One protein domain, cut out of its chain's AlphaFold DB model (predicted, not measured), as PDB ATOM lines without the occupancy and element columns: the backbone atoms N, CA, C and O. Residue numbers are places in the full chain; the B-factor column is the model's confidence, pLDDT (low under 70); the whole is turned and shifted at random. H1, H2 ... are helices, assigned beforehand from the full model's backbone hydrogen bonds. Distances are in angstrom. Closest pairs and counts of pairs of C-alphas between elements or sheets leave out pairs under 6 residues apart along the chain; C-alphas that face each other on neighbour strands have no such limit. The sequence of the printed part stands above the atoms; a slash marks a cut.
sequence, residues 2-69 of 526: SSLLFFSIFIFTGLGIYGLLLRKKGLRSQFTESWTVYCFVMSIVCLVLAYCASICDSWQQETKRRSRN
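This is residues 2 to 69 of the 526 residues of an uncharacterized protein of Tropilaelaps mercedesae (UniProt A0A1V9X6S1). Two long helices, H1 and the longer H2, make a slender open fold: H1 runs one way, the chain turns at one end of the rod, and H2 folds back beside it with a gap between them. The far part of H2, residues 52 to 69, sticks out past the first residues of H1. The printed part has 68 residues, with two named helices in the order H1, H2 and no named strand, and its class is all helix. It is extended, with a radius of gyration of the C-alphas of 17.9 A, and its outline is a rod spanning 60 by 20 by 13 A.

Find C-alpha 2 at (33.839, -38.980, -0.103); there H1 begins, residues 2 to 24, and it runs 33.0 A to C-alpha 24 at (39.874, -70.558, 7.413). After a short link of 10 residues, look at C-alpha 35 at (56.804, -58.654, 2.946), where H2 begins. H2, residues 35 to 69, runs 50.8 A to C-alpha 69 at (35.026, -13.496, 10.908).

Compare y along the two helices: it falls from -38.980 to -70.558 between the ends of H1 and rises from -58.654 to -13.496 between those of H2. H1 and H2 are near each other, with 12 pairs of C-alphas within 10 A, and their closest C-alphas are 8.1 A apart. Residues 16 to 21 of H1 and residues 35 to 39 and 52 to 69 of H2 stand free. In H1 and H2 every O i to N i+4 pair is within hydrogen-bond range.

The C-alphas of Gly 26 and Asn 69, the two farthest apart, are 60.1 A apart. The printed part has no cut. Its mean pLDDT is 72.3, and you will find values under 70 at residues 2 to 8, 15, 22 to 23, 26 to 33 and 67 to 69.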
ATOM      1  N   SER A   2      34.564 -37.729   0.195       56.81
ATOM      2  CA  SER A   2      33.839 -38.980  -0.103       56.81
ATOM      3  C   SER A   2      34.716 -40.107  -0.671       56.81
ATOM      4  O   SER A   2      34.679 -41.224  -0.169       56.81
ATOM      5  N   SER A   3      35.565 -39.812  -1.662       57.88
ATOM      6  CA  SER A   3      36.448 -40.796  -2.314       57.88
ATOM      7  C   SER A   3      37.428 -41.491  -1.359       57.88
ATOM      8  O   SER A   3      37.640 -42.694  -1.477       57.88
ATOM      9  N   LEU A   4      37.982 -40.767  -0.379       60.91
ATOM     10  CA  LEU A   4      38.897 -41.333   0.621       60.91
ATOM     11  C   LEU A   4      38.183 -42.284   1.591       60.91
ATOM     12  O   LEU A   4      38.773 -43.277   2.006       60.91
ATOM     13  N   LEU A   5      36.915 -42.009   1.921       64.12
ATOM     14  CA  LEU A   5      36.098 -42.897   2.752       64.12
ATOM     15  C   LEU A   5      35.746 -44.189   2.006       64.12
ATOM     16  O   LEU A   5      35.895 -45.268   2.566       64.12
ATOM     17  N   PHE A   6      35.357 -44.110   0.731       62.88
ATOM     18  CA  PHE A   6      35.137 -45.319  -0.071       62.88
ATOM     19  C   PHE A   6      36.416 -46.153  -0.210       62.88
ATOM     20  O   PHE A   6      36.380 -47.362   0.009       62.88
ATOM     21  N   PHE A   7      37.558 -45.519  -0.495       67.50
ATOM     22  CA  PHE A   7      38.834 -46.227  -0.626       67.50
ATOM     23  C   PHE A   7      39.275 -46.890   0.690       67.50
ATOM     24  O   PHE A   7      39.726 -48.035   0.681       67.50
ATOM     25  N   SER A   8      39.079 -46.227   1.840       65.81
ATOM     26  CA  SER A   8      39.382 -46.829   3.143       65.81
ATOM     27  C   SER A   8      38.452 -48.001   3.468       65.81
ATOM     28  O   SER A   8      38.940 -49.048   3.890       65.81
ATOM     29  N   ILE A   9      37.146 -47.888   3.201       73.00
ATOM     30  CA  ILE A   9      36.179 -48.982   3.397       73.00
ATOM     31  C   ILE A   9      36.540 -50.190   2.521       73.00
ATOM     32  O   ILE A   9      36.523 -51.316   3.020       73.00
ATOM     33  N   PHE A  10      36.936 -49.980   1.261       75.56
ATOM     34  CA  PHE A  10      37.407 -51.060   0.383       75.56
ATOM     35  C   PHE A  10      38.657 -51.757   0.938       75.56
ATOM     36  O   PHE A  10      38.686 -52.987   1.002       75.56
ATOM     37  N   ILE A  11      39.652 -50.997   1.412       73.38
ATOM     38  CA  ILE A  11      40.864 -51.559   2.031       73.38
ATOM     39  C   ILE A  11      40.522 -52.346   3.304       73.38
ATOM     40  O   ILE A  11      40.973 -53.483   3.448       73.38
ATOM     41  N   PHE A  12      39.697 -51.805   4.206       73.50
ATOM     42  CA  PHE A  12      39.303 -52.503   5.438       73.50
ATOM     43  C   PHE A  12      38.456 -53.754   5.169       73.50
ATOM     44  O   PHE A  12      38.647 -54.775   5.832       73.50
ATOM     45  N   THR A  13      37.567 -53.712   4.175       76.81
ATOM     46  CA  THR A  13      36.743 -54.866   3.779       76.81
ATOM     47  C   THR A  13      37.609 -55.960   3.160       76.81
ATOM     48  O   THR A  13      37.518 -57.120   3.563       76.81
ATOM     49  N   GLY A  14      38.529 -55.587   2.262       76.12
ATOM     50  CA  GLY A  14      39.529 -56.498   1.704       76.12
ATOM     51  C   GLY A  14      40.410 -57.129   2.785       76.12
ATOM     52  O   GLY A  14      40.624 -58.341   2.769       76.12
ATOM     53  N   LEU A  15      40.844 -56.346   3.781       68.50
ATOM     54  CA  LEU A  15      41.628 -56.836   4.919       68.50
ATOM     55  C   LEU A  15      40.840 -57.834   5.783       68.50
ATOM     56  O   LEU A  15      41.383 -58.861   6.191       68.50
ATOM     57  N   GLY A  16      39.558 -57.555   6.039       73.81
ATOM     58  CA  GLY A  16      38.663 -58.449   6.774       73.81
ATOM     59  C   GLY A  16      38.484 -59.791   6.064       73.81
ATOM     60  O   GLY A  16      38.656 -60.845   6.680       73.81
ATOM     61  N   ILE A  17      38.223 -59.764   4.754       78.25
ATOM     62  CA  ILE A  17      38.087 -60.969   3.922       78.25
ATOM     63  C   ILE A  17      39.412 -61.747   3.876       78.25
ATOM     64  O   ILE A  17      39.423 -62.955   4.116       78.25
ATOM     65  N   TYR A  18      40.540 -61.071   3.651       73.00
ATOM     66  CA  TYR A  18      41.867 -61.693   3.609       73.00
ATOM     67  C   TYR A  18      42.240 -62.353   4.949       73.00
ATOM     68  O   TYR A  18      42.647 -63.518   4.985       73.00
ATOM     69  N   GLY A  19      42.004 -61.663   6.069       70.62
ATOM     70  CA  GLY A  19      42.206 -62.204   7.415       70.62
ATOM     71  C   GLY A  19      41.298 -63.397   7.737       70.62
ATOM     72  O   GLY A  19      41.745 -64.360   8.367       70.62
ATOM     73  N   LEU A  20      40.044 -63.387   7.270       71.50
ATOM     74  CA  LEU A  20      39.117 -64.517   7.400       71.50
ATOM     75  C   LEU A  20      39.562 -65.729   6.567       71.50
ATOM     76  O   LEU A  20      39.516 -66.853   7.068       71.50
ATOM     77  N   LEU A  21      40.046 -65.517   5.339       72.44
ATOM     78  CA  LEU A  21      40.579 -66.580   4.478       72.44
ATOM     79  C   LEU A  21      41.840 -67.224   5.077       72.44
ATOM     80  O   LEU A  21      41.940 -68.454   5.105       72.44
ATOM     81  N   LEU A  22      42.751 -66.418   5.632       66.50
ATOM     82  CA  LEU A  22      43.924 -66.903   6.372       66.50
ATOM     83  C   LEU A  22      43.526 -67.715   7.615       66.50
ATOM     84  O   LEU A  22      44.100 -68.776   7.869       66.50
ATOM     85  N   ARG A  23      42.502 -67.271   8.362       65.81
ATOM     86  CA  ARG A  23      41.938 -68.032   9.494       65.81
ATOM     87  C   ARG A  23      41.339 -69.367   9.042       65.81
ATOM     88  O   ARG A  23      41.589 -70.379   9.691       65.81
ATOM     89  N   LYS A  24      40.578 -69.374   7.940       71.00
ATOM     90  CA  LYS A  24      39.874 -70.558   7.413       71.00
ATOM     91  C   LYS A  24      40.832 -71.637   6.896       71.00
ATOM     92  O   LYS A  24      40.543 -72.814   7.065       71.00
ATOM     93  N   LYS A  25      41.965 -71.255   6.294       70.19
ATOM     94  CA  LYS A  25      42.960 -72.204   5.753       70.19
ATOM     95  C   LYS A  25      43.959 -72.749   6.785       70.19
ATOM     96  O   LYS A  25      44.816 -73.540   6.417       70.19
ATOM     97  N   GLY A  26      43.913 -72.318   8.049       59.44
ATOM     98  CA  GLY A  26      44.823 -72.813   9.095       59.44
ATOM     99  C   GLY A  26      46.302 -72.420   8.932       59.44
ATOM    100  O   GLY A  26      47.111 -72.758   9.792       59.44
ATOM    101  N   LEU A  27      46.656 -71.647   7.895       56.84
ATOM    102  CA  LEU A  27      48.015 -71.226   7.503       56.84
ATOM    103  C   LEU A  27      48.654 -70.179   8.445       56.84
ATOM    104  O   LEU A  27      49.439 -69.328   8.029       56.84
ATOM    105  N   ARG A  28      48.352 -70.257   9.745       57.25
ATOM    106  CA  ARG A  28      48.850 -69.356  10.799       57.25
ATOM    107  C   ARG A  28      50.375 -69.333  10.946       57.25
ATOM    108  O   ARG A  28      50.873 -68.403  11.564       57.25
ATOM    109  N   SER A  29      51.085 -70.332  10.417       52.31
ATOM    110  CA  SER A  29      52.527 -70.523  10.632       52.31
ATOM    111  C   SER A  29      53.425 -70.182   9.435       52.31
ATOM    112  O   SER A  29      54.637 -70.221   9.600       52.31
ATOM    113  N   GLN A  30      52.878 -69.898   8.245       55.28
ATOM    114  CA  GLN A  30      53.686 -69.606   7.042       55.28
ATOM    115  C   GLN A  30      53.419 -68.227   6.423       55.28
ATOM    116  O   GLN A  30      54.215 -67.754   5.622       55.28
ATOM    117  N   PHE A  31      52.329 -67.544   6.792       54.78
ATOM    118  CA  PHE A  31      51.990 -66.237   6.206       54.78
ATOM    119  C   PHE A  31      52.556 -65.021   6.957       54.78
ATOM    120  O   PHE A  31      52.480 -63.901   6.452       54.78
ATOM    121  N   THR A  32      53.143 -65.229   8.139       54.97
ATOM    122  CA  THR A  32      53.674 -64.171   9.018       54.97
ATOM    123  C   THR A  32      54.932 -63.476   8.494       54.97
ATOM    124  O   THR A  32      55.251 -62.397   8.979       54.97
ATOM    125  N   GLU A  33      55.620 -64.046   7.501       55.81
ATOM    126  CA  GLU A  33      56.891 -63.526   6.961       55.81
ATOM    127  C   GLU A  33      56.765 -62.938   5.545       55.81
ATOM    128  O   GLU A  33      57.754 -62.631   4.882       55.81
ATOM    129  N   SER A  34      55.538 -62.746   5.054       70.25
ATOM    130  CA  SER A  34      55.327 -62.136   3.742       70.25
ATOM    131  C   SER A  34      55.506 -60.611   3.805       70.25
ATOM    132  O   SER A  34      54.734 -59.895   4.444       70.25
ATOM    133  N   TRP A  35      56.517 -60.094   3.092       74.19
ATOM    134  CA  TRP A  35      56.804 -58.654   2.946       74.19
ATOM    135  C   TRP A  35      55.571 -57.835   2.535       74.19
ATOM    136  O   TRP A  35      55.411 -56.687   2.945       74.19
ATOM    137  N   THR A  36      54.664 -58.446   1.772       74.50
ATOM    138  CA  THR A  36      53.380 -57.864   1.370       74.50
ATOM    139  C   THR A  36      52.514 -57.470   2.565       74.50
ATOM    140  O   THR A  36      51.960 -56.374   2.549       74.50
ATOM    141  N   VAL A  37      52.437 -58.285   3.624       73.31
ATOM    142  CA  VAL A  37      51.667 -57.966   4.841       73.31
ATOM    143  C   VAL A  37      52.273 -56.764   5.566       73.31
ATOM    144  O   VAL A  37      51.529 -55.873   5.976       73.31
ATOM    145  N   TYR A  38      53.602 -56.669   5.657       78.69
ATOM    146  CA  TYR A  38      54.270 -55.499   6.237       78.69
ATOM    147  C   TYR A  38      54.005 -54.223   5.431       78.69
ATOM    148  O   TYR A  38      53.597 -53.213   6.009       78.69
ATOM    149  N   CYS A  39      54.143 -54.270   4.103       74.25
ATOM    150  CA  CYS A  39      53.804 -53.144   3.227       74.25
ATOM    151  C   CYS A  39      52.329 -52.721   3.362       74.25
ATOM    152  O   CYS A  39      52.030 -51.528   3.347       74.25
ATOM    153  N   PHE A  40      51.411 -53.677   3.545       71.25
ATOM    154  CA  PHE A  40      49.978 -53.409   3.697       71.25
ATOM    155  C   PHE A  40      49.614 -52.831   5.074       71.25
ATOM    156  O   PHE A  40      48.773 -51.941   5.177       71.25
ATOM    157  N   VAL A  41      50.269 -53.281   6.148       79.81
ATOM    158  CA  VAL A  41      50.108 -52.682   7.485       79.81
ATOM    159  C   VAL A  41      50.656 -51.253   7.495       79.81
ATOM    160  O   VAL A  41      49.996 -50.347   8.005       79.81
ATOM    161  N   MET A  42      51.821 -51.023   6.882       79.94
ATOM    162  CA  MET A  42      52.414 -49.685   6.797       79.94
ATOM    163  C   MET A  42      51.580 -48.730   5.935       79.94
ATOM    164  O   MET A  42      51.398 -47.580   6.329       79.94
ATOM    165  N   SER A  43      50.992 -49.187   4.821       77.94
ATOM    166  CA  SER A  43      50.108 -48.338   4.007       77.94
ATOM    167  C   SER A  43      48.838 -47.921   4.764       77.94
ATOM    168  O   SER A  43      48.433 -46.762   4.666       77.94
ATOM    169  N   ILE A  44      48.265 -48.802   5.594       78.56
ATOM    170  CA  ILE A  44      47.142 -48.466   6.488       78.56
ATOM    171  C   ILE A  44      47.562 -47.423   7.530       78.56
ATOM    172  O   ILE A  44      46.846 -46.438   7.720       78.56
ATOM    173  N   VAL A  45      48.721 -47.587   8.178       84.31
ATOM    174  CA  VAL A  45      49.238 -46.600   9.146       84.31
ATOM    175  C   VAL A  45      49.448 -45.238   8.476       84.31
ATOM    176  O   VAL A  45      48.996 -44.223   9.007       84.31
ATOM    177  N   CYS A  46      50.043 -45.201   7.281       83.44
ATOM    178  CA  CYS A  46      50.203 -43.971   6.504       83.44
ATOM    179  C   CYS A  46      48.858 -43.328   6.124       83.44
ATOM    180  O   CYS A  46      48.723 -42.112   6.246       83.44
ATOM    181  N   LEU A  47      47.853 -44.112   5.718       82.31
ATOM    182  CA  LEU A  47      46.508 -43.608   5.404       82.31
ATOM    183  C   LEU A  47      45.806 -43.015   6.632       82.31
ATOM    184  O   LEU A  47      45.211 -41.940   6.534       82.31
ATOM    185  N   VAL A  48      45.900 -43.671   7.794       82.75
ATOM    186  CA  VAL A  48      45.336 -43.154   9.053       82.75
ATOM    187  C   VAL A  48      46.028 -41.853   9.460       82.75
ATOM    188  O   VAL A  48      45.347 -40.876   9.762       82.75
ATOM    189  N   LEU A  49      47.363 -41.792   9.400       83.81
ATOM    190  CA  LEU A  49      48.118 -40.576   9.718       83.81
ATOM    191  C   LEU A  49      47.810 -39.425   8.746       83.81
ATOM    192  O   LEU A  49      47.607 -38.297   9.194       83.81
ATOM    193  N   ALA A  50      47.701 -39.699   7.443       81.62
ATOM    194  CA  ALA A  50      47.316 -38.705   6.441       81.62
ATOM    195  C   ALA A  50      45.882 -38.186   6.657       81.62
ATOM    196  O   ALA A  50      45.628 -36.988   6.518       81.62
ATOM    197  N   TYR A  51      44.950 -39.058   7.052       82.75
ATOM    198  CA  TYR A  51      43.584 -38.665   7.400       82.75
ATOM    199  C   TYR A  51      43.534 -37.818   8.681       82.75
ATOM    200  O   TYR A  51      42.882 -36.773   8.698       82.75
ATOM    201  N   CYS A  52      44.282 -38.196   9.723       81.56
ATOM    202  CA  CYS A  52      44.428 -37.391  10.937       81.56
ATOM    203  C   CYS A  52      45.031 -36.009  10.639       81.56
ATOM    204  O   CYS A  52      44.482 -35.009  11.095       81.56
ATOM    205  N   ALA A  53      46.093 -35.932   9.832       85.00
ATOM    206  CA  ALA A  53      46.689 -34.665   9.409       85.00
ATOM    207  C   ALA A  53      45.693 -33.802   8.614       85.00
ATOM    208  O   ALA A  53      45.518 -32.626   8.924       85.00
ATOM    209  N   SER A  54      44.961 -34.396   7.662       82.56
ATOM    210  CA  SER A  54      43.927 -33.702   6.881       82.56
ATOM    211  C   SER A  54      42.791 -33.154   7.756       82.56
ATOM    212  O   SER A  54      42.320 -32.038   7.528       82.56
ATOM    213  N   ILE A  55      42.380 -33.897   8.789       84.31
ATOM    214  CA  ILE A  55      41.439 -33.409   9.802       84.31
ATOM    215  C   ILE A  55      42.058 -32.241  10.575       84.31
ATOM    216  O   ILE A  55      41.435 -31.184  10.649       84.31
ATOM    217  N   CYS A  56      43.270 -32.384  11.118       84.31
ATOM    218  CA  CYS A  56      43.941 -31.319  11.869       84.31
ATOM    219  C   CYS A  56      44.079 -30.023  11.051       84.31
ATOM    220  O   CYS A  56      43.745 -28.953  11.563       84.31
ATOM    221  N   ASP A  57      44.465 -30.114   9.778       81.00
ATOM    222  CA  ASP A  57      44.533 -28.970   8.864       81.00
ATOM    223  C   ASP A  57      43.153 -28.358   8.598       81.00
ATOM    224  O   ASP A  57      43.017 -27.134   8.585       81.00
ATOM    225  N   SER A  58      42.109 -29.178   8.438       80.06
ATOM    226  CA  SER A  58      40.727 -28.699   8.301       80.06
ATOM    227  C   SER A  58      40.277 -27.912   9.542       80.06
ATOM    228  O   SER A  58      39.751 -26.805   9.417       80.06
ATOM    229  N   TRP A  59      40.571 -28.412  10.748       80.94
ATOM    230  CA  TRP A  59      40.284 -27.710  12.007       80.94
ATOM    231  C   TRP A  59      41.120 -26.429  12.176       80.94
ATOM    232  O   TRP A  59      40.598 -25.423  12.665       80.94
ATOM    233  N   GLN A  60      42.384 -26.405  11.737       78.94
ATOM    234  CA  GLN A  60      43.188 -25.175  11.729       78.94
ATOM    235  C   GLN A  60      42.679 -24.145  10.712       78.94
ATOM    236  O   GLN A  60      42.649 -22.948  11.000       78.94
ATOM    237  N   GLN A  61      42.236 -24.578   9.531       77.44
ATOM    238  CA  GLN A  61      41.635 -23.679   8.546       77.44
ATOM    239  C   GLN A  61      40.290 -23.130   9.027       77.44
ATOM    240  O   GLN A  61      40.031 -21.940   8.848       77.44
ATOM    241  N   GLU A  62      39.465 -23.949   9.677       77.94
ATOM    242  CA  GLU A  62      38.173 -23.537  10.231       77.94
ATOM    243  C   GLU A  62      38.332 -22.568  11.412       77.94
ATOM    244  O   GLU A  62      37.715 -21.504  11.427       77.94
ATOM    245  N   THR A  63      39.233 -22.845  12.360       75.25
ATOM    246  CA  THR A  63      39.546 -21.895  13.448       75.25
ATOM    247  C   THR A  63      40.120 -20.578  12.914       75.25
ATOM    248  O   THR A  63      39.740 -19.509  13.392       75.25
ATOM    249  N   LYS A  64      40.947 -20.620  11.859       75.25
ATOM    250  CA  LYS A  64      41.459 -19.422  11.170       75.25
ATOM    251  C   LYS A  64      40.388 -18.661  10.374       75.25
ATOM    252  O   LYS A  64      40.512 -17.451  10.198       75.25
ATOM    253  N   ARG A  65      39.345 -19.333   9.876       72.44
ATOM    254  CA  ARG A  65      38.162 -18.680   9.282       72.44
ATOM    255  C   ARG A  65      37.332 -17.994  10.363       72.44
ATOM    256  O   ARG A  65      37.037 -16.812  10.225       72.44
ATOM    257  N   ARG A  66      37.053 -18.681  11.475       71.69
ATOM    258  CA  ARG A  66      36.324 -18.111  12.621       71.69
ATOM    259  C   ARG A  66      37.026 -16.893  13.221       71.69
ATOM    260  O   ARG A  66      36.360 -15.898  13.472       71.69
ATOM    261  N   SER A  67      38.354 -16.920  13.377       68.50
ATOM    262  CA  SER A  67      39.092 -15.756  13.892       68.50
ATOM    263  C   SER A  67      39.024 -14.546  12.956       68.50
ATOM    264  O   SER A  67      38.890 -13.419  13.424       68.50
ATOM    265  N   ARG A  68      39.047 -14.758  11.633       65.25
ATOM    266  CA  ARG A  68      38.845 -13.687  10.642       65.25
ATOM    267  C   ARG A  68      37.434 -13.112  10.687       65.25
ATOM    268  O   ARG A  68      37.304 -11.896  10.638       65.25
ATOM    269  N   ASN A  69      36.412 -13.955  10.819       66.19
ATOM    270  CA  ASN A  69      35.026 -13.496  10.908       66.19
ATOM    271  C   ASN A  69      34.789 -12.694  12.198       66.19
ATOM    272  O   ASN A  69      34.293 -11.579  12.118       66.19
TER     273      ASN A  69